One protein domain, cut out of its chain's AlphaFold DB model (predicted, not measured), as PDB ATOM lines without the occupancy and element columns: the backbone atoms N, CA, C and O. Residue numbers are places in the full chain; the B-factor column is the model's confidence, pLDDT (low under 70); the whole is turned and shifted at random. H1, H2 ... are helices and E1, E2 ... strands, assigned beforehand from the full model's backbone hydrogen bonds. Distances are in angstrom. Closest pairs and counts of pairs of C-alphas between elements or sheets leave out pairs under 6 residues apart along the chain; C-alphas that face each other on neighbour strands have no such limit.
ATOM      1  N   GLU A  83      31.362 223.322 110.701       87.56
ATOM      2  CA  GLU A  83      30.402 222.387 110.125       87.56
ATOM      3  C   GLU A  83      30.392 221.098 110.951       87.56
ATOM      4  O   GLU A  83      31.429 220.516 111.272       87.56
ATOM      5  N   VAL A  84      29.196 220.667 111.322       86.88
ATOM      6  CA  VAL A  84      28.934 219.485 112.130       86.88
ATOM      7  C   VAL A  84      28.120 218.547 111.257       86.88
ATOM      8  O   VAL A  84      26.937 218.782 111.015       86.88
ATOM      9  N   ALA A  85      28.781 217.508 110.747       85.06
ATOM     10  CA  ALA A  85      28.146 216.493 109.915       85.06
ATOM     11  C   ALA A  85      27.514 215.381 110.747       85.06
ATOM     12  O   ALA A  85      26.548 214.761 110.327       85.06
ATOM     13  N   SER A  86      28.052 215.131 111.937       84.94
ATOM     14  CA  SER A  86      27.550 214.098 112.822       84.94
ATOM     15  C   SER A  86      27.448 214.578 114.262       84.94
ATOM     16  O   SER A  86      28.129 215.500 114.716       84.94
ATOM     17  N   ARG A  87      26.650 213.855 115.047       78.56
ATOM     18  CA  ARG A  87      26.617 214.013 116.505       78.56
ATOM     19  C   ARG A  87      28.007 213.854 117.142       78.56
ATOM     20  O   ARG A  87      28.286 214.499 118.151       78.56
ATOM     21  N   GLY A  88      28.864 212.996 116.583       82.38
ATOM     22  CA  GLY A  88      30.233 212.793 117.064       82.38
ATOM     23  C   GLY A  88      31.082 214.057 116.924       82.38
ATOM     24  O   GLY A  88      31.757 214.446 117.878       82.38
ATOM     25  N   ASP A  89      30.965 214.742 115.787       81.88
ATOM     26  CA  ASP A  89      31.665 216.004 115.524       81.88
ATOM     27  C   ASP A  89      31.198 217.104 116.476       81.88
ATOM     28  O   ASP A  89      32.014 217.850 117.015       81.88
ATOM     29  N   PHE A  90      29.895 217.146 116.771       83.81
ATOM     30  CA  PHE A  90      29.348 218.079 117.752       83.81
ATOM     31  C   PHE A  90      29.945 217.864 119.147       83.81
ATOM     32  O   PHE A  90      30.379 218.812 119.801       83.81
ATOM     33  N   ILE A  91      29.986 216.609 119.610       81.94
ATOM     34  CA  ILE A  91      30.551 216.259 120.921       81.94
ATOM     35  C   ILE A  91      32.036 216.614 120.968       81.94
ATOM     36  O   ILE A  91      32.503 217.123 121.987       81.94
ATOM     37  N   ARG A  92      32.773 216.368 119.882       83.06
ATOM     38  CA  ARG A  92      34.187 216.726 119.776       83.06
ATOM     39  C   ARG A  92      34.385 218.238 119.878       83.06
ATOM     40  O   ARG A  92      35.121 218.669 120.760       83.06
ATOM     41  N   LEU A  93      33.672 219.023 119.069       85.19
ATOM     42  CA  LEU A  93      33.695 220.488 119.114       85.19
ATOM     43  C   LEU A  93      33.397 221.004 120.528       85.19
ATOM     44  O   LEU A  93      34.135 221.817 121.084       85.19
ATOM     45  N   PHE A  94      32.330 220.494 121.141       84.06
ATOM     46  CA  PHE A  94      31.934 220.890 122.487       84.06
ATOM     47  C   PHE A  94      32.981 220.508 123.542       84.06
ATOM     48  O   PHE A  94      33.238 221.279 124.467       84.06
ATOM     49  N   SER A  95      33.615 219.343 123.398       82.62
ATOM     50  CA  SER A  95      34.678 218.876 124.293       82.62
ATOM     51  C   SER A  95      35.942 219.725 124.168       82.62
ATOM     52  O   SER A  95      36.533 220.064 125.191       82.62
ATOM     53  N   GLU A  96      36.329 220.110 122.949       86.81
ATOM     54  CA  GLU A  96      37.473 220.992 122.679       86.81
ATOM     55  C   GLU A  96      37.250 222.385 123.292       86.81
ATOM     56  O   GLU A  96      38.094 222.875 124.043       86.81
ATOM     57  N   ILE A  97      36.069 222.977 123.080       86.31
ATOM     58  CA  ILE A  97      35.687 224.260 123.697       86.31
ATOM     59  C   ILE A  97      35.683 224.143 125.224       86.31
ATOM     60  O   ILE A  97      36.216 225.002 125.924       86.31
ATOM     61  N   SER A  98      35.116 223.063 125.763       84.94
ATOM     62  CA  SER A  98      35.055 222.841 127.210       84.94
ATOM     63  C   SER A  98      36.442 222.659 127.830       84.94
ATOM     64  O   SER A  98      36.675 223.119 128.947       84.94
ATOM     65  N   ALA A  99      37.367 221.999 127.128       86.25
ATOM     66  CA  ALA A  99      38.754 221.853 127.558       86.25
ATOM     67  C   ALA A  99      39.463 223.213 127.599       86.25
ATOM     68  O   ALA A  99      40.053 223.551 128.623       86.25
ATOM     69  N   TYR A 100      39.308 224.021 126.547       88.50
ATOM     70  CA  TYR A 100      39.854 225.376 126.490       88.50
ATOM     71  C   TYR A 100      39.329 226.267 127.626       88.50
ATOM     72  O   TYR A 100      40.104 226.908 128.330       88.50
ATOM     73  N   ILE A 101      38.011 226.269 127.865       89.00
ATOM     74  CA  ILE A 101      37.398 227.072 128.935       89.00
ATOM     75  C   ILE A 101      37.916 226.642 130.315       89.00
ATOM     76  O   ILE A 101      38.092 227.484 131.193       89.00
ATOM     77  N   ARG A 102      38.183 225.349 130.527       88.81
ATOM     78  CA  ARG A 102      38.759 224.861 131.789       88.81
ATOM     79  C   ARG A 102      40.202 225.307 131.986       88.81
ATOM     80  O   ARG A 102      40.534 225.744 133.080       88.81
ATOM     81  N   GLU A 103      41.030 225.217 130.949       89.50
ATOM     82  CA  GLU A 103      42.410 225.715 130.994       89.50
ATOM     83  C   GLU A 103      42.433 227.221 131.287       89.50
ATOM     84  O   GLU A 103      43.197 227.697 132.126       89.50
ATOM     85  N   LEU A 104      41.519 227.963 130.660       88.94
ATOM     86  CA  LEU A 104      41.339 229.385 130.905       88.94
ATOM     87  C   LEU A 104      40.908 229.676 132.351       88.94
ATOM     88  O   LEU A 104      41.466 230.559 132.998       88.94
ATOM     89  N   ALA A 105      39.942 228.917 132.869       89.69
ATOM     90  CA  ALA A 105      39.473 229.038 134.245       89.69
ATOM     91  C   ALA A 105      40.599 228.777 135.253       89.69
ATOM     92  O   ALA A 105      40.732 229.515 136.225       89.69
ATOM     93  N   GLU A 106      41.436 227.769 135.005       88.69
ATOM     94  CA  GLU A 106      42.604 227.476 135.838       88.69
ATOM     95  C   GLU A 106      43.619 228.621 135.807       88.69
ATOM     96  O   GLU A 106      44.039 229.099 136.862       88.69
ATOM     97  N   ARG A 107      43.952 229.121 134.610       90.88
ATOM     98  CA  ARG A 107      44.868 230.254 134.430       90.88
ATOM     99  C   ARG A 107      44.393 231.511 135.155       90.88
ATOM    100  O   ARG A 107      45.205 232.232 135.730       90.88
ATOM    101  N   ASP A 108      43.089 231.764 135.129       88.69
ATOM    102  CA  ASP A 108      42.489 232.971 135.694       88.69
ATOM    103  C   ASP A 108      42.062 232.797 137.165       88.69
ATOM    104  O   ASP A 108      41.452 233.698 137.741       88.69
ATOM    105  N   GLY A 109      42.402 231.669 137.803       87.81
ATOM    106  CA  GLY A 109      42.142 231.433 139.225       87.81
ATOM    107  C   GLY A 109      40.655 231.288 139.559       87.81
ATOM    108  O   GLY A 109      40.196 231.776 140.595       87.81
ATOM    109  N   ILE A 110      39.892 230.665 138.661       87.69
ATOM    110  CA  ILE A 110      38.481 230.328 138.839       87.69
ATOM    111  C   ILE A 110      38.349 228.946 139.465       87.69
ATOM    112  O   ILE A 110      38.962 227.971 139.029       87.69
ATOM    113  N   TYR A 111      37.476 228.850 140.465       79.62
ATOM    114  CA  TYR A 111      37.211 227.615 141.189       79.62
ATOM    115  C   TYR A 111      35.788 227.122 140.917       79.62
ATOM    116  O   TYR A 111      34.860 227.911 140.716       79.62
ATOM    117  N   ASN A 112      35.596 225.801 140.975       83.19
ATOM    118  CA  ASN A 112      34.287 225.148 140.856       83.19
ATOM    119  C   ASN A 112      33.549 225.485 139.547       83.19
ATOM    120  O   ASN A 112      32.349 225.752 139.561       83.19
ATOM    121  N   LEU A 113      34.264 225.487 138.418       87.56
ATOM    122  CA  LEU A 113      33.639 225.652 137.108       87.56
ATOM    123  C   LEU A 113      32.771 224.429 136.770       87.56
ATOM    124  O   LEU A 113      33.258 223.296 136.681       87.56
ATOM    125  N   VAL A 114      31.496 224.695 136.509       87.12
ATOM    126  CA  VAL A 114      30.509 223.768 135.960       87.12
ATOM    127  C   VAL A 114      30.087 224.282 134.588       87.12
ATOM    128  O   VAL A 114      29.777 225.459 134.422       87.12
ATOM    129  N   ILE A 115      30.088 223.392 133.600       85.88
ATOM    130  CA  ILE A 115      29.663 223.683 132.230       85.88
ATOM    131  C   ILE A 115      28.408 222.852 131.972       85.88
ATOM    132  O   ILE A 115      28.482 221.624 131.924       85.88
ATOM    133  N   GLU A 116      27.263 223.509 131.819       82.94
ATOM    134  CA  GLU A 116      25.991 222.856 131.511       82.94
ATOM    135  C   GLU A 116      25.474 223.303 130.148       82.94
ATOM    136  O   GLU A 116      25.444 224.486 129.833       82.94
ATOM    137  N   SER A 117      25.028 222.365 129.327       79.75
ATOM    138  CA  SER A 117      24.357 222.651 128.059       79.75
ATOM    139  C   SER A 117      22.848 222.480 128.204       79.75
ATOM    140  O   SER A 117      22.417 221.587 128.933       79.75
ATOM    141  N   ASP A 118      22.052 223.250 127.456       74.88
ATOM    142  CA  ASP A 118      20.603 223.011 127.354       74.88
ATOM    143  C   ASP A 118      20.313 221.525 127.019       74.88
ATOM    144  O   ASP A 118      20.784 221.032 125.981       74.88
ATOM    145  N   PRO A 119      19.557 220.800 127.867       58.25
ATOM    146  CA  PRO A 119      19.290 219.375 127.693       58.25
ATOM    147  C   PRO A 119      18.498 219.056 126.419       58.25
ATOM    148  O   PRO A 119      18.533 217.915 125.965       58.25
ATOM    149  N   GLY A 120      17.800 220.024 125.814       60.19
ATOM    150  CA  GLY A 120      16.931 219.787 124.657       60.19
ATOM    151  C   GLY A 120      17.626 219.173 123.435       60.19
ATOM    152  O   GLY A 120      17.002 218.389 122.724       60.19
ATOM    153  N   LYS A 121      18.915 219.470 123.211       58.75
ATOM    154  CA  LYS A 121      19.666 219.006 122.024       58.75
ATOM    155  C   LYS A 121      20.706 217.918 122.302       58.75
ATOM    156  O   LYS A 121      21.184 217.279 121.371       58.75
ATOM    157  N   LEU A 122      21.047 217.682 123.570       54.69
ATOM    158  CA  LEU A 122      22.087 216.726 123.978       54.69
ATOM    159  C   LEU A 122      21.540 215.467 124.668       54.69
ATOM    160  O   LEU A 122      22.322 214.669 125.188       54.69
ATOM    161  N   LYS A 123      20.220 215.239 124.646       46.66
ATOM    162  CA  LYS A 123      19.618 213.996 125.151       46.66
ATOM    163  C   LYS A 123      20.189 212.781 124.413       46.66
ATOM    164  O   LYS A 123      20.196 212.696 123.185       46.66
ATOM    165  N   TRP A 124      20.744 211.845 125.169       45.78
ATOM    166  CA  TRP A 124      21.198 210.546 124.684       45.78
ATOM    167  C   TRP A 124      20.213 209.483 125.158       45.78
ATOM    168  O   TRP A 124      19.673 209.606 126.257       45.78
ATOM    169  N   ASP A 125      20.050 208.398 124.399       41.22
ATOM    170  CA  ASP A 125      19.245 207.230 124.791       41.22
ATOM    171  C   ASP A 125      19.723 206.568 126.105       41.22
ATOM    172  O   ASP A 125      19.072 205.667 126.626       41.22
ATOM    173  N   LYS A 126      20.857 207.020 126.670       38.25
ATOM    174  CA  LYS A 126      21.434 206.560 127.943       38.25
ATOM    175  C   LYS A 126      21.641 207.658 129.010       38.25
ATOM    176  O   LYS A 126      22.307 207.387 130.005       38.25
ATOM    177  N   GLY A 127      21.081 208.866 128.847       44.09
ATOM    178  CA  GLY A 127      21.096 209.925 129.879       44.09
ATOM    179  C   GLY A 127      21.514 211.324 129.399       44.09
ATOM    180  O   GLY A 127      21.780 211.548 128.219       44.09
ATOM    181  N   GLU A 128      21.550 212.289 130.325       44.91
ATOM    182  CA  GLU A 128      21.988 213.674 130.080       44.91
ATOM    183  C   GLU A 128      23.523 213.786 130.080       44.91
ATOM    184  O   GLU A 128      24.190 213.271 130.983       44.91
ATOM    185  N   TYR A 129      24.099 214.489 129.095       45.16
ATOM    186  CA  TYR A 129      25.537 214.774 129.064       45.16
ATOM    187  C   TYR A 129      25.887 215.817 130.134       45.16
ATOM    188  O   TYR A 129      25.785 217.021 129.911       45.16
ATOM    189  N   LYS A 130      26.289 215.353 131.322       53.00
ATOM    190  CA  LYS A 130      26.819 216.208 132.391       53.00
ATOM    191  C   LYS A 130      28.339 216.227 132.321       53.00
ATOM    192  O   LYS A 130      28.996 215.220 132.597       53.00
ATOM    193  N   ILE A 131      28.909 217.379 131.970       52.50
ATOM    194  CA  ILE A 131      30.350 217.592 132.084       52.50
ATOM    195  C   ILE A 131      30.707 217.526 133.568       52.50
ATOM    196  O   ILE A 131      30.185 218.285 134.383       52.50
ATOM    197  N   ARG A 132      31.607 216.602 133.924       51.31
ATOM    198  CA  ARG A 132      32.058 216.472 135.310       51.31
ATOM    199  C   ARG A 132      32.713 217.783 135.769       51.31
ATOM    200  O   ARG A 132      33.492 218.364 135.004       51.31
ATOM    201  N   PRO A 133      32.423 218.227 136.996       49.62
ATOM    202  CA  PRO A 133      32.998 219.445 137.546       49.62
ATOM    203  C   PRO A 133      34.526 219.365 137.558       49.62
ATOM    204  O   PRO A 133      35.103 218.307 137.836       49.62
ATOM    205  N   TYR A 134      35.178 220.477 137.213       46.44
ATOM    206  CA  TYR A 134      36.634 220.561 137.232       46.44
ATOM    207  C   TYR A 134      37.121 220.581 138.686       46.44
ATOM    208  O   TYR A 134      36.845 221.523 139.428       46.44
ATOM    209  N   LYS A 135      37.833 219.526 139.100       56.06
ATOM    210  CA  LYS A 135      38.592 219.507 140.354       56.06
ATOM    211  C   LYS A 135      40.005 219.968 140.016       56.06
ATOM    212  O   LYS A 135      40.682 219.267 139.268       56.06
ATOM    213  N   GLY A 136      40.420 221.124 140.538       51.00
ATOM    214  CA  GLY A 136      41.783 221.623 140.349       51.00
ATOM    215  C   GLY A 136      42.810 220.527 140.643       51.00
ATOM    216  O   GLY A 136      42.662 219.766 141.608       51.00
ATOM    217  N   PRO A 149      40.391 220.331 150.404       48.69
ATOM    218  CA  PRO A 149      39.627 219.525 149.436       48.69
ATOM    219  C   PRO A 149      38.180 219.227 149.864       48.69
ATOM    220  O   PRO A 149      37.260 219.237 149.055       48.69
ATOM    221  N   ALA A 150      37.960 219.023 151.166       47.81
ATOM    222  CA  ALA A 150      36.621 218.816 151.728       47.81
ATOM    223  C   ALA A 150      35.717 220.065 151.646       47.81
ATOM    224  O   ALA A 150      34.494 219.952 151.724       47.81
ATOM    225  N   PHE A 151      36.312 221.251 151.500       46.56
ATOM    226  CA  PHE A 151      35.594 222.506 151.301       46.56
ATOM    227  C   PHE A 151      35.148 222.661 149.842       46.56
ATOM    228  O   PHE A 151      34.051 223.160 149.609       46.56
ATOM    229  N   SER A 152      35.939 222.182 148.868       58.19
ATOM    230  CA  SER A 152      35.591 222.296 147.442       58.19
ATOM    231  C   SER A 152      34.424 221.394 147.052       58.19
ATOM    232  O   SER A 152      33.538 221.841 146.336       58.19
ATOM    233  N   ASP A 153      34.388 220.153 147.548       58.38
ATOM    234  CA  ASP A 153      33.328 219.204 147.178       58.38
ATOM    235  C   ASP A 153      31.957 219.653 147.718       58.38
ATOM    236  O   ASP A 153      30.986 219.692 146.970       58.38
ATOM    237  N   ARG A 154      31.888 220.120 148.976       64.69
ATOM    238  CA  ARG A 154      30.647 220.684 149.538       64.69
ATOM    239  C   ARG A 154      30.231 221.986 148.864       64.69
ATOM    240  O   ARG A 154      29.054 222.159 148.592       64.69
ATOM    241  N   LEU A 155      31.170 222.891 148.580       62.62
ATOM    242  CA  LEU A 155      30.852 224.140 147.881       62.62
ATOM    243  C   LEU A 155      30.307 223.899 146.480       62.62
ATOM    244  O   LEU A 155      29.448 224.642 146.023       62.62
ATOM    245  N   LEU A 156      30.829 222.893 145.793       64.25
ATOM    246  CA  LEU A 156      30.388 222.524 144.464       64.25
ATOM    247  C   LEU A 156      28.997 221.879 144.492       64.25
ATOM    248  O   LEU A 156      28.158 222.241 143.674       64.25
ATOM    249  N   ASP A 157      28.729 220.989 145.448       71.06
ATOM    250  CA  ASP A 157      27.387 220.432 145.658       71.06
ATOM    251  C   ASP A 157      26.384 221.526 146.069       71.06
ATOM    252  O   ASP A 157      25.267 221.575 145.548       71.06
ATOM    253  N   ASP A 158      26.793 222.466 146.926       69.06
ATOM    254  CA  ASP A 158      26.011 223.649 147.295       69.06
ATOM    255  C   ASP A 158      25.751 224.532 146.058       69.06
ATOM    256  O   ASP A 158      24.618 224.928 145.796       69.06
ATOM    257  N   LEU A 159      26.770 224.790 145.237       67.00
ATOM    258  CA  LEU A 159      26.651 225.569 144.004       67.00
ATOM    259  C   LEU A 159      25.697 224.904 143.013       67.00
ATOM    260  O   LEU A 159      24.827 225.577 142.467       67.00
ATOM    261  N   ILE A 160      25.821 223.593 142.801       72.38
ATOM    262  CA  ILE A 160      24.928 222.830 141.926       72.38
ATOM    263  C   ILE A 160      23.509 222.842 142.498       72.38
ATOM    264  O   ILE A 160      22.565 223.107 141.762       72.38
ATOM    265  N   SER A 161      23.328 222.622 143.800       73.38
ATOM    266  CA  SER A 161      21.997 222.613 144.421       73.38
ATOM    267  C   SER A 161      21.309 223.984 144.394       73.38
ATOM    268  O   SER A 161      20.086 224.045 144.269       73.38
ATOM    269  N   ILE A 162      22.070 225.084 144.427       70.75
ATOM    270  CA  ILE A 162      21.556 226.455 144.293       70.75
ATOM    271  C   ILE A 162      21.299 226.811 142.821       70.75
ATOM    272  O   ILE A 162      20.257 227.383 142.480       70.75
ATOM    273  N   ALA A 163      22.246 226.503 141.933       68.56
ATOM    274  CA  ALA A 163      22.198 226.910 140.534       68.56
ATOM    275  C   ALA A 163      21.254 226.035 139.701       68.56
ATOM    276  O   ALA A 163      20.526 226.575 138.870       68.56
ATOM    277  N   ALA A 164      21.193 224.720 139.937       72.50
ATOM    278  CA  ALA A 164      20.421 223.791 139.110       72.50
ATOM    279  C   ALA A 164      18.905 224.071 139.111       72.50
ATOM    280  O   ALA A 164      18.318 224.091 138.025       72.50
ATOM    281  N   PRO A 165      18.233 224.368 140.247       72.44
ATOM    282  CA  PRO A 165      16.821 224.758 140.228       72.44
ATOM    283  C   PRO A 165      16.591 226.071 139.477       72.44
ATOM    284  O   PRO A 165      15.597 226.224 138.761       72.44
ATOM    285  N   ARG A 166      17.521 227.026 139.620       74.50
ATOM    286  CA  ARG A 166      17.449 228.333 138.961       74.50
ATOM    287  C   ARG A 166      17.635 228.199 137.454       74.50
ATOM    288  O   ARG A 166      16.844 228.762 136.704       74.50
ATOM    289  N   LEU A 167      18.619 227.417 137.019       70.62
ATOM    290  CA  LEU A 167      18.844 227.091 135.616       70.62
ATOM    291  C   LEU A 167      17.659 226.337 135.036       70.62
ATOM    292  O   LEU A 167      17.140 226.754 134.012       70.62
ATOM    293  N   SER A 168      17.154 225.311 135.721       73.31
ATOM    294  CA  SER A 168      15.967 224.568 135.277       73.31
ATOM    295  C   SER A 168      14.764 225.487 135.056       73.31
ATOM    296  O   SER A 168      14.066 225.370 134.050       73.31
ATOM    297  N   ARG A 169      14.539 226.449 135.963       76.94
ATOM    298  CA  ARG A 169      13.490 227.465 135.804       76.94
ATOM    299  C   ARG A 169      13.757 228.367 134.600       76.94
ATOM    300  O   ARG A 169      12.850 228.562 133.801       76.94
ATOM    301  N   MET A 170      14.984 228.861 134.439       71.31
ATOM    302  CA  MET A 170      15.365 229.710 133.304       71.31
ATOM    303  C   MET A 170      15.231 228.990 131.957       71.31
ATOM    304  O   MET A 170      14.728 229.576 131.000       71.31
ATOM    305  N   TRP A 171      15.645 227.723 131.876       76.75
ATOM    306  CA  TRP A 171      15.471 226.885 130.691       76.75
ATOM    307  C   TRP A 171      13.990 226.695 130.374       76.75
ATOM    308  O   TRP A 171      13.576 226.908 129.237       76.75
ATOM    309  N   LYS A 172      13.167 226.401 131.387       80.25
ATOM    310  CA  LYS A 172      11.716 226.265 131.223       80.25
ATOM    311  C   LYS A 172      11.058 227.568 130.767       80.25
ATOM    312  O   LYS A 172      10.225 227.547 129.869       80.25
ATOM    313  N   GLU A 173      11.433 228.704 131.348       77.56
ATOM    314  CA  GLU A 173      10.957 230.030 130.934       77.56
ATOM    315  C   GLU A 173      11.335 230.335 129.480       77.56
ATOM    316  O   GLU A 173      10.492 230.803 128.717       77.56
ATOM    317  N   ARG A 174      12.568 230.013 129.065       74.94
ATOM    318  CA  ARG A 174      13.013 230.159 127.671       74.94
ATOM    319  C   ARG A 174      12.241 229.257 126.719       74.94
ATOM    320  O   ARG A 174      11.826 229.728 125.665       74.94
ATOM    321  N   GLN A 175      12.022 228.001 127.096       76.88
ATOM    322  CA  GLN A 175      11.254 227.058 126.292       76.88
ATOM    323  C   GLN A 175       9.806 227.535 126.124       76.88
ATOM    324  O   GLN A 175       9.323 227.626 125.000       76.88
ATOM    325  N   MET A 176       9.148 227.941 127.213       79.44
ATOM    326  CA  MET A 176       7.788 228.487 127.159       79.44
ATOM    327  C   MET A 176       7.724 229.769 126.321       79.44
ATOM    328  O   MET A 176       6.800 229.935 125.531       79.44
ATOM    329  N   ALA A 177       8.708 230.665 126.442       75.38
ATOM    330  CA  ALA A 177       8.774 231.872 125.620       75.38
ATOM    331  C   ALA A 177       8.965 231.544 124.129       75.38
ATOM    332  O   ALA A 177       8.360 232.194 123.276       75.38
ATOM    333  N   ALA A 178       9.777 230.535 123.799       69.44
ATOM    334  CA  ALA A 178       9.954 230.063 122.429       69.44
ATOM    335  C   ALA A 178       8.663 229.437 121.868       69.44
ATOM    336  O   ALA A 178       8.260 229.762 120.752       69.44
ATOM    337  N   GLU A 179       7.973 228.606 122.653       76.69
ATOM    338  CA  GLU A 179       6.688 227.998 122.285       76.69
ATOM    339  C   GLU A 179       5.590 229.057 122.089       76.69
ATOM    340  O   GLU A 179       4.882 229.038 121.082       76.69
ATOM    341  N   GLN A 180       5.490 230.038 122.991       78.94
ATOM    342  CA  GLN A 180       4.552 231.158 122.863       78.94
ATOM    343  C   GLN A 180       4.837 232.008 121.623       78.94
ATOM    344  O   GLN A 180       3.901 232.414 120.932       78.94
ATOM    345  N   ARG A 181       6.114 232.260 121.297       69.69
ATOM    346  CA  ARG A 181       6.495 232.943 120.050       69.69
ATOM    347  C   ARG A 181       6.046 232.150 118.824       69.69
ATOM    348  O   ARG A 181       5.484 232.741 117.910       69.69
ATOM    349  N   MET A 182       6.221 230.828 118.821       67.44
ATOM    350  CA  MET A 182       5.739 229.984 117.721       67.44
ATOM    351  C   MET A 182       4.210 230.015 117.582       67.44
ATOM    352  O   MET A 182       3.705 230.095 116.465       67.44
ATOM    353  N   GLN A 183       3.468 230.012 118.695       77.69
ATOM    354  CA  GLN A 183       1.999 230.060 118.685       77.69
ATOM    355  C   GLN A 183       1.439 231.425 118.262       77.69
ATOM    356  O   GLN A 183       0.426 231.489 117.572       77.69
ATOM    357  N   THR A 184       2.082 232.521 118.672       71.94
ATOM    358  CA  THR A 184       1.594 233.886 118.409       71.94
ATOM    359  C   THR A 184       1.924 234.393 117.011       71.94
ATOM    360  O   THR A 184       1.175 235.213 116.484       71.94
ATOM    361  N   SER A 197      22.548 233.901 113.603       59.38
ATOM    362  CA  SER A 197      21.655 233.026 112.838       59.38
ATOM    363  C   SER A 197      20.855 233.738 111.749       59.38
ATOM    364  O   SER A 197      20.518 233.119 110.739       59.38
ATOM    365  N   ALA A 198      20.572 235.031 111.916       59.66
ATOM    366  CA  ALA A 198      19.974 235.862 110.878       59.66
ATOM    367  C   ALA A 198      20.996 236.249 109.795       59.66
ATOM    368  O   ALA A 198      20.610 236.460 108.647       59.66
ATOM    369  N   LEU A 199      22.285 236.319 110.156       63.91
ATOM    370  CA  LEU A 199      23.379 236.667 109.247       63.91
ATOM    371  C   LEU A 199      23.901 235.464 108.456       63.91
ATOM    372  O   LEU A 199      24.259 235.634 107.299       63.91
ATOM    373  N   VAL A 200      23.941 234.266 109.051       72.50
ATOM    374  CA  VAL A 200      24.418 233.046 108.382       72.50
ATOM    375  C   VAL A 200      23.296 232.037 108.234       72.50
ATOM    376  O   VAL A 200      22.904 231.342 109.181       72.50
ATOM    377  N   LYS A 201      22.810 231.915 106.998       73.19
ATOM    378  CA  LYS A 201      21.748 230.978 106.633       73.19
ATOM    379  C   LYS A 201      22.146 229.541 106.978       73.19
ATOM    380  O   LYS A 201      23.128 229.014 106.474       73.19
ATOM    381  N   GLY A 202      21.314 228.877 107.780       74.56
ATOM    382  CA  GLY A 202      21.510 227.471 108.150       74.56
ATOM    383  C   GLY A 202      22.391 227.252 109.378       74.56
ATOM    384  O   GLY A 202      22.482 226.115 109.835       74.56
ATOM    385  N   SER A 203      22.967 228.312 109.954       80.88
ATOM    386  CA  SER A 203      23.611 228.197 111.257       80.88
ATOM    387  C   SER A 203      22.570 227.913 112.343       80.88
ATOM    388  O   SER A 203      21.473 228.479 112.385       80.88
ATOM    389  N   GLN A 204      22.913 226.981 113.217       83.50
ATOM    390  CA  GLN A 204      22.208 226.682 114.449       83.50
ATOM    391  C   GLN A 204      23.092 227.108 115.616       83.50
ATOM    392  O   GLN A 204      24.289 227.324 115.446       83.50
ATOM    393  N   TYR A 205      22.521 227.208 116.814       85.06
ATOM    394  CA  TYR A 205      23.320 227.390 118.018       85.06
ATOM    395  C   TYR A 205      22.879 226.476 119.157       85.06
ATOM    396  O   TYR A 205      21.729 226.020 119.223       85.06
ATOM    397  N   GLN A 206      23.823 226.223 120.057       83.00
ATOM    398  CA  GLN A 206      23.623 225.585 121.348       83.00
ATOM    399  C   GLN A 206      23.955 226.591 122.448       83.00
ATOM    400  O   GLN A 206      25.002 227.228 122.400       83.00
ATOM    401  N   THR A 207      23.087 226.717 123.453       82.31
ATOM    402  CA  THR A 207      23.402 227.546 124.624       82.31
ATOM    403  C   THR A 207      24.068 226.703 125.707       82.31
ATOM    404  O   THR A 207      23.634 225.581 125.998       82.31
ATOM    405  N   VAL A 208      25.114 227.261 126.304       83.12
ATOM    406  CA  VAL A 208      25.938 226.659 127.348       83.12
ATOM    407  C   VAL A 208      26.030 227.636 128.510       83.12
ATOM    408  O   VAL A 208      26.370 228.797 128.319       83.12
ATOM    409  N   ALA A 209      25.711 227.183 129.710       84.88
ATOM    410  CA  ALA A 209      25.889 227.914 130.947       84.88
ATOM    411  C   ALA A 209      27.235 227.539 131.581       84.88
ATOM    412  O   ALA A 209      27.502 226.370 131.857       84.88
ATOM    413  N   LEU A 210      28.066 228.543 131.838       87.38
ATOM    414  CA  LEU A 210      29.245 228.449 132.687       87.38
ATOM    415  C   LEU A 210      28.866 228.947 134.075       87.38
ATOM    416  O   LEU A 210      28.494 230.107 134.229       87.38
ATOM    417  N   ILE A 211      28.960 228.085 135.077       86.06
ATOM    418  CA  ILE A 211      28.670 228.407 136.472       86.06
ATOM    419  C   ILE A 211      29.978 228.293 137.231       86.06
ATOM    420  O   ILE A 211      30.626 227.252 137.169       86.06
ATOM    421  N   PHE A 212      30.388 229.336 137.935       87.06
ATOM    422  CA  PHE A 212      31.658 229.301 138.651       87.06
ATOM    423  C   PHE A 212      31.682 230.240 139.850       87.06
ATOM    424  O   PHE A 212      30.852 231.140 139.998       87.06
ATOM    425  N   THR A 213      32.675 230.023 140.708       83.81
ATOM    426  CA  THR A 213      32.985 230.868 141.866       83.81
ATOM    427  C   THR A 213      34.395 231.416 141.751       83.81
ATOM    428  O   THR A 213      35.291 230.766 141.215       83.81
ATOM    429  N   GLY A 214      34.610 232.611 142.279       83.31
ATOM    430  CA  GLY A 214      35.925 233.232 142.287       83.31
ATOM    431  C   GLY A 214      35.869 234.646 142.834       83.31
ATOM    432  O   GLY A 214      34.794 235.237 142.980       83.31
ATOM    433  N   GLU A 215      37.042 235.198 143.125       84.38
ATOM    434  CA  GLU A 215      37.160 236.624 143.402       84.38
ATOM    435  C   GLU A 215      36.639 237.428 142.210       84.38
ATOM    436  O   GLU A 215      36.847 237.046 141.059       84.38
ATOM    437  N   LEU A 216      35.991 238.566 142.470       82.31
ATOM    438  CA  LEU A 216      35.396 239.390 141.415       82.31
ATOM    439  C   LEU A 216      36.405 239.751 140.318       82.31
ATOM    440  O   LEU A 216      36.076 239.693 139.140       82.31
ATOM    441  N   LYS A 217      37.648 240.075 140.689       83.38
ATOM    442  CA  LYS A 217      38.711 240.392 139.728       83.38
ATOM    443  C   LYS A 217      39.011 239.212 138.796       83.38
ATOM    444  O   LYS A 217      39.068 239.398 137.586       83.38
ATOM    445  N   ASN A 218      39.154 238.014 139.357       86.31
ATOM    446  CA  ASN A 218      39.418 236.788 138.607       86.31
ATOM    447  C   ASN A 218      38.227 236.415 137.727       86.31
ATOM    448  O   ASN A 218      38.405 236.132 136.550       86.31
ATOM    449  N   ALA A 219      37.006 236.509 138.263       82.69
ATOM    450  CA  ALA A 219      35.771 236.295 137.515       82.69
ATOM    451  C   ALA A 219      35.672 237.224 136.299       82.69
ATOM    452  O   ALA A 219      35.377 236.765 135.201       82.69
ATOM    453  N   MET A 220      35.971 238.513 136.475       81.44
ATOM    454  CA  MET A 220      35.974 239.472 135.372       81.44
ATOM    455  C   MET A 220      37.088 239.193 134.360       81.44
ATOM    456  O   MET A 220      36.839 239.292 133.164       81.44
ATOM    457  N   ASN A 221      38.289 238.815 134.808       83.56
ATOM    458  CA  ASN A 221      39.373 238.421 133.906       83.56
ATOM    459  C   ASN A 221      38.994 237.189 133.080       83.56
ATOM    460  O   ASN A 221      39.100 237.231 131.861       83.56
ATOM    461  N   PHE A 222      38.472 236.148 133.731       86.38
ATOM    462  CA  PHE A 222      37.983 234.942 133.075       86.38
ATOM    463  C   PHE A 222      36.915 235.256 132.039       86.38
ATOM    464  O   PHE A 222      37.045 234.851 130.889       86.38
ATOM    465  N   ILE A 223      35.905 236.047 132.414       81.94
ATOM    466  CA  ILE A 223      34.869 236.507 131.488       81.94
ATOM    467  C   ILE A 223      35.504 237.242 130.309       81.94
ATOM    468  O   ILE A 223      35.173 236.932 129.178       81.94
ATOM    469  N   ASN A 224      36.433 238.168 130.535       79.19
ATOM    470  CA  ASN A 224      37.062 238.938 129.459       79.19
ATOM    471  C   ASN A 224      37.959 238.091 128.545       79.19
ATOM    472  O   ASN A 224      38.132 238.438 127.380       79.19
ATOM    473  N   HIS A 225      38.535 237.007 129.061       83.69
ATOM    474  CA  HIS A 225      39.367 236.090 128.289       83.69
ATOM    475  C   HIS A 225      38.580 234.971 127.610       83.69
ATOM    476  O   HIS A 225      39.171 234.218 126.830       83.69
ATOM    477  N   LEU A 226      37.276 234.831 127.889       82.00
ATOM    478  CA  LEU A 226      36.442 233.927 127.110       82.00
ATOM    479  C   LEU A 226      36.568 234.320 125.633       82.00
ATOM    480  O   LEU A 226      36.677 235.504 125.309       82.00
ATOM    481  N   PRO A 227      36.590 233.342 124.720       72.38
ATOM    482  CA  PRO A 227      36.935 233.580 123.329       72.38
ATOM    483  C   PRO A 227      35.722 234.135 122.568       72.38
ATOM    484  O   PRO A 227      35.256 233.546 121.598       72.38
ATOM    485  N   TRP A 228      35.206 235.286 123.013       61.38
ATOM    486  CA  TRP A 228      34.120 236.041 122.380       61.38
ATOM    487  C   TRP A 228      34.429 236.392 120.923       61.38
ATOM    488  O   TRP A 228      33.527 236.615 120.125       61.38
ATOM    489  N   SER A 229      35.719 236.475 120.586       47.50
ATOM    490  CA  SER A 229      36.225 236.798 119.253       47.50
ATOM    491  C   SER A 229      36.281 235.596 118.306       47.50
ATOM    492  O   SER A 229      36.533 235.768 117.112       47.50
ATOM    493  N   SER A 230      36.010 234.383 118.793       57.53
ATOM    494  CA  SER A 230      35.730 233.249 117.923       57.53
ATOM    495  C   SER A 230      34.342 233.460 117.333       57.53
ATOM    496  O   SER A 230      33.359 233.402 118.055       57.53
ATOM    497  N   TYR A 231      34.242 233.694 116.026       59.34
ATOM    498  CA  TYR A 231      33.017 234.047 115.279       59.34
ATOM    499  C   TYR A 231      31.789 233.137 115.495       59.34
ATOM    500  O   TYR A 231      30.705 233.455 115.021       59.34
ATOM    501  N   TYR A 232      31.948 232.018 116.198       59.66
ATOM    502  CA  TYR A 232      30.911 231.060 116.556       59.66
ATOM    503  C   TYR A 232      30.593 231.029 118.066       59.66
ATOM    504  O   TYR A 232      29.846 230.156 118.497       59.66
ATOM    505  N   LEU A 233      31.130 231.942 118.882       62.69
ATOM    506  CA  LEU A 233      30.867 232.057 120.320       62.69
ATOM    507  C   LEU A 233      30.372 233.461 120.664       62.69
ATOM    508  O   LEU A 233      31.108 234.431 120.540       62.69
ATOM    509  N   VAL A 234      29.125 233.571 121.123       62.91
ATOM    510  CA  VAL A 234      28.509 234.868 121.455       62.91
ATOM    511  C   VAL A 234      28.036 234.888 122.905       62.91
ATOM    512  O   VAL A 234      27.470 233.908 123.400       62.91
ATOM    513  N   GLU A 235      28.260 236.017 123.581       65.38
ATOM    514  CA  GLU A 235      27.686 236.305 124.897       65.38
ATOM    515  C   GLU A 235      26.173 236.468 124.794       65.38
ATOM    516  O   GLU A 235      25.670 237.282 124.024       65.38
ATOM    517  N   ASP A 236      25.441 235.714 125.607       61.84
ATOM    518  CA  ASP A 236      23.992 235.851 125.708       61.84
ATOM    519  C   ASP A 236      23.598 236.608 126.983       61.84
ATOM    520  O   ASP A 236      22.803 237.548 126.949       61.84
ATOM    521  N   LYS A 237      24.161 236.218 128.136       67.88
ATOM    522  CA  LYS A 237      23.836 236.841 129.425       67.88
ATOM    523  C   LYS A 237      24.885 236.545 130.493       67.88
ATOM    524  O   LYS A 237      25.273 235.391 130.662       67.88
ATOM    525  N   ILE A 238      25.231 237.548 131.298       70.69
ATOM    526  CA  ILE A 238      25.986 237.382 132.548       70.69
ATOM    527  C   ILE A 238      25.048 237.643 133.731       70.69
ATOM    528  O   ILE A 238      24.344 238.652 133.785       70.69
ATOM    529  N   LEU A 239      25.019 236.721 134.689       72.69
ATOM    530  CA  LEU A 239      24.308 236.856 135.954       72.69
ATOM    531  C   LEU A 239      25.299 236.777 137.107       72.69
ATOM    532  O   LEU A 239      26.098 235.846 137.190       72.69
ATOM    533  N   VAL A 240      25.180 237.722 138.034       74.50
ATOM    534  CA  VAL A 240      25.929 237.723 139.290       74.50
ATOM    535  C   VAL A 240      24.937 237.533 140.424       74.50
ATOM    536  O   VAL A 240      23.951 238.268 140.525       74.50
ATOM    537  N   SER A 241      25.181 236.546 141.278       72.25
ATOM    538  CA  SER A 241      24.388 236.340 142.482       72.25
ATOM    539  C   SER A 241      25.308 236.320 143.690       72.25
ATOM    540  O   SER A 241      26.281 235.571 143.729       72.25
ATOM    541  N   ALA A 242      24.978 237.126 144.696       63.47
ATOM    542  CA  ALA A 242      25.569 236.970 146.013       63.47
ATOM    543  C   ALA A 242      24.987 235.687 146.618       63.47
ATOM    544  O   ALA A 242      23.777 235.607 146.829       63.47
ATOM    545  N   GLY A 243      25.812 234.654 146.786       61.34
ATOM    546  CA  GLY A 243      25.481 233.548 147.677       61.34
ATOM    547  C   GLY A 243      25.793 233.934 149.121       61.34
ATOM    548  O   GLY A 243      26.551 234.872 149.362       61.34
ATOM    549  N   ASP A 244      25.262 233.172 150.075       60.41
ATOM    550  CA  ASP A 244      25.433 233.441 151.513       60.41
ATOM    551  C   ASP A 244      26.899 233.379 151.979       60.41
ATOM    552  O   ASP A 244      27.243 233.910 153.031       60.41
ATOM    553  N   LYS A 245      27.775 232.722 151.201       66.00
ATOM    554  CA  LYS A 245      29.204 232.552 151.517       66.00
ATOM    555  C   LYS A 245      30.141 233.151 150.470       66.00
ATOM    556  O   LYS A 245      31.162 233.719 150.839       66.00
ATOM    557  N   PHE A 246      29.807 233.035 149.183       65.25
ATOM    558  CA  PHE A 246      30.621 233.544 148.077       65.25
ATOM    559  C   PHE A 246      29.733 234.003 146.913       65.25
ATOM    560  O   PHE A 246      28.664 233.421 146.694       65.25
ATOM    561  N   PRO A 247      30.155 235.019 146.138       77.12
ATOM    562  CA  PRO A 247      29.503 235.328 144.876       77.12
ATOM    563  C   PRO A 247      29.698 234.165 143.897       77.12
ATOM    564  O   PRO A 247      30.802 233.631 143.760       77.12
ATOM    565  N   TYR A 248      28.627 233.794 143.202       81.25
ATOM    566  CA  TYR A 248      28.698 232.888 142.062       81.25
ATOM    567  C   TYR A 248      28.227 233.602 140.797       81.25
ATOM    568  O   TYR A 248      27.362 234.488 140.825       81.25
ATOM    569  N   TYR A 249      28.827 233.203 139.683       82.69
ATOM    570  CA  TYR A 249      28.646 233.808 138.374       82.69
ATOM    571  C   TYR A 249      28.043 232.766 137.440       82.69
ATOM    572  O   TYR A 249      28.434 231.599 137.479       82.69
ATOM    573  N   ILE A 250      27.079 233.187 136.622       82.38
ATOM    574  CA  ILE A 250      26.524 232.373 135.541       82.38
ATOM    575  C   ILE A 250      26.699 233.144 134.238       82.38
ATOM    576  O   ILE A 250      26.179 234.251 134.105       82.38
ATOM    577  N   VAL A 251      27.400 232.551 133.280       83.62
ATOM    578  CA  VAL A 251      27.636 233.126 131.953       83.62
ATOM    579  C   VAL A 251      27.016 232.210 130.911       83.62
ATOM    580  O   VAL A 251      27.333 231.027 130.865       83.62
ATOM    581  N   PHE A 252      26.129 232.744 130.077       81.00
ATOM    582  CA  PHE A 252      25.531 232.007 128.969       81.00
ATOM    583  C   PHE A 252      26.293 232.295 127.677       81.00
ATOM    584  O   PHE A 252      26.395 233.445 127.251       81.00
ATOM    585  N   LEU A 253      26.791 231.229 127.058       83.56
ATOM    586  CA  LEU A 253      27.474 231.219 125.772       83.56
ATOM    587  C   LEU A 253      26.575 230.586 124.715       83.56
ATOM    588  O   LEU A 253      26.027 229.509 124.944       83.56
ATOM    589  N   LYS A 254      26.467 231.204 123.541       83.38
ATOM    590  CA  LYS A 254      25.924 230.554 122.344       83.38
ATOM    591  C   LYS A 254      27.069 230.024 121.496       83.38
ATOM    592  O   LYS A 254      27.918 230.804 121.085       83.38
ATOM    593  N   ILE A 255      27.064 228.724 121.224       83.94
ATOM    594  CA  ILE A 255      27.984 228.057 120.300       83.94
ATOM    595  C   ILE A 255      27.255 227.841 118.978       83.94
ATOM    596  O   ILE A 255      26.329 227.030 118.933       83.94
ATOM    597  N   TYR A 256      27.649 228.553 117.926       84.38
ATOM    598  CA  TYR A 256      27.100 228.384 116.583       84.38
ATOM    599  C   TYR A 256      27.794 227.236 115.856       84.38
ATOM    600  O   TYR A 256      28.998 227.030 115.983       84.38
ATOM    601  N   TYR A 257      27.017 226.497 115.078       84.81
ATOM    602  CA  TYR A 257      27.485 225.427 114.209       84.81
ATOM    603  C   TYR A 257      26.592 225.353 112.971       84.81
ATOM    604  O   TYR A 257      25.426 225.748 113.008       84.81
ATOM    605  N   ILE A 258      27.130 224.851 111.864       84.44
ATOM    606  CA  ILE A 258      26.347 224.543 110.667       84.44
ATOM    607  C   ILE A 258      26.065 223.048 110.686       84.44
ATOM    608  O   ILE A 258      26.980 222.237 110.746       84.44
ATOM    609  N   ASP A 259      24.792 222.691 110.655       84.00
ATOM    610  CA  ASP A 259      24.358 221.303 110.548       84.00
ATOM    611  C   ASP A 259      24.458 220.865 109.081       84.00
ATOM    612  O   ASP A 259      23.658 221.307 108.248       84.00
ATOM    613  N   ALA A 260      25.479 220.066 108.753       82.38
ATOM    614  CA  ALA A 260      25.799 219.740 107.366       82.38
ATOM    615  C   ALA A 260      24.717 218.861 106.710       82.38
ATOM    616  O   ALA A 260      24.400 219.074 105.540       82.38
ATOM    617  N   GLU A 261      24.066 217.970 107.473       76.81
ATOM    618  CA  GLU A 261      22.960 217.137 106.971       76.81
ATOM    619  C   GLU A 261      21.789 218.006 106.482       76.81
ATOM    620  O   GLU A 261      21.175 217.747 105.445       76.81
ATOM    621  N   ASN A 262      21.514 219.098 107.197       70.00
ATOM    622  CA  ASN A 262      20.474 220.061 106.834       70.00
ATOM    623  C   ASN A 262      20.935 221.123 105.819       70.00
ATOM    624  O   ASN A 262      20.095 221.777 105.188       70.00
ATOM    625  N   ALA A 263      22.245 221.332 105.669       66.88
ATOM    626  CA  ALA A 263      22.807 222.304 104.736       66.88
ATOM    627  C   ALA A 263      22.677 221.833 103.281       66.88
ATOM    628  O   ALA A 263      22.285 222.626 102.418       66.88
ATOM    629  N   ASP A 264      22.915 220.547 103.017       60.53
ATOM    630  CA  ASP A 264      22.834 219.979 101.665       60.53
ATOM    631  C   ASP A 264      21.397 219.948 101.127       60.53
ATOM    632  O   ASP A 264      21.165 220.246  99.957       60.53
ATOM    633  N   LEU A 265      20.401 219.752 101.998       56.91
ATOM    634  CA  LEU A 265      18.978 219.879 101.648       56.91
ATOM    635  C   LEU A 265      18.573 221.309 101.245       56.91
ATOM    636  O   LEU A 265      17.566 221.506 100.565       56.91
ATOM    637  N   LYS A 266      19.340 222.328 101.662       55.41
ATOM    638  CA  LYS A 266      19.073 223.747 101.363       55.41
ATOM    639  C   LYS A 266      19.938 224.311 100.244       55.41
ATOM    640  O   LYS A 266      19.589 225.365  99.701       55.41
ATOM    641  N   ARG A 267      21.025 223.633  99.866       58.81
ATOM    642  CA  ARG A 267      21.766 223.898  98.629       58.81
ATOM    643  C   ARG A 267      20.983 223.301  97.461       58.81
ATOM    644  O   ARG A 267      21.431 222.375  96.797       58.81
TER     645      ARG A 267
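This is residues 83 to 136, 149 to 184 and 197 to 267 of the 328 residues of an uncharacterized protein of Candidatus Aminicenantes bacterium (UniProt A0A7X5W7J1). A twisted sheet of four strands makes the middle layer, with the long helix H3 along one face and H1 and H4 over the other; residues 176 to 184 of H3 stick out free. H5 extends beyond one end of the sheet. The 161 printed residues hold five named helices and four named strands in the order H1 E1 H2 H3 E2 H4 E3 E4 H5, a mixed class of helices and strands. The sheet's order is E1 E2 E4 E3, antiparallel throughout. The whole is compact, with a radius of gyration of the C-alphas of 16.7 A, yet elongated, spanning 54 by 34 by 33 A.

H1, residues 87 to 107, starts at C-alpha 87 (26.617, 214.013, 116.505) and is 30.3 A long. E1 is residues 111 to 117, 19.0 A, and H2 residues 119 to 122. H3, residues 149 to 184, is 51.1 A long, ends at C-alpha 184 (1.594, 233.886, 118.409) and has a kink of 28 degrees near residue 164. E2 is residues 203 to 213, 32.1 A; H4 is residues 216 to 225, 14.1 A. E3, residues 233 to 242, 26.7 A, bends by 54 degrees at residue 236. E4 is residues 247 to 259, 37.4 A, and H5 residues 260 to 264.

In the sheet, N 114 of E1 is 2.8 A from O 211 of E2, N 208 of E2 2.8 A from O 253 of E4, and N 239 of E3 2.8 A from O 250 of E4, each within hydrogen-bond range. E3 and E4 form a hairpin. E2, H4 and E3 make a split strand-helix-strand unit, two strands running the same way with E4 between them, its crossover right-handed. In the three layers, helices on both faces of a sheet, H3 is at a height of 6.6 A over the sheet and along the strands; its closest C-alphas to E1 are those of Leu 156 and Asn 112, 5.9 A. H4, on the opposite face from H3, is over E2 and E4 at 9.3 A. H1 is over E2 at 8.3 A, only just slantwise at 32 degrees on the local plane. H1 and H4 only just touch, only at their ends, with 3 pairs of C-alphas within 8 A, the closest Ala 105 and Phe 222, 6.2 A. H2 only grazes the sheet; H5 is not on it. Every O i to N i+4 pair is within range in H1, H4 and H5; in H3 29 of 32 are, and H2 is too short for one.

The C-alphas of Ala 150 and Arg 267, the farthest apart, are 55.4 A apart. Residues 137 to 148 and 185 to 196 are not printed, with gaps of 9.6 A and 20.8 A between C-alphas. Of the links printed whole, none is long. Mean pLDDT of the printed part is 73.2; 55 residues are under 70, among them 119 to 136.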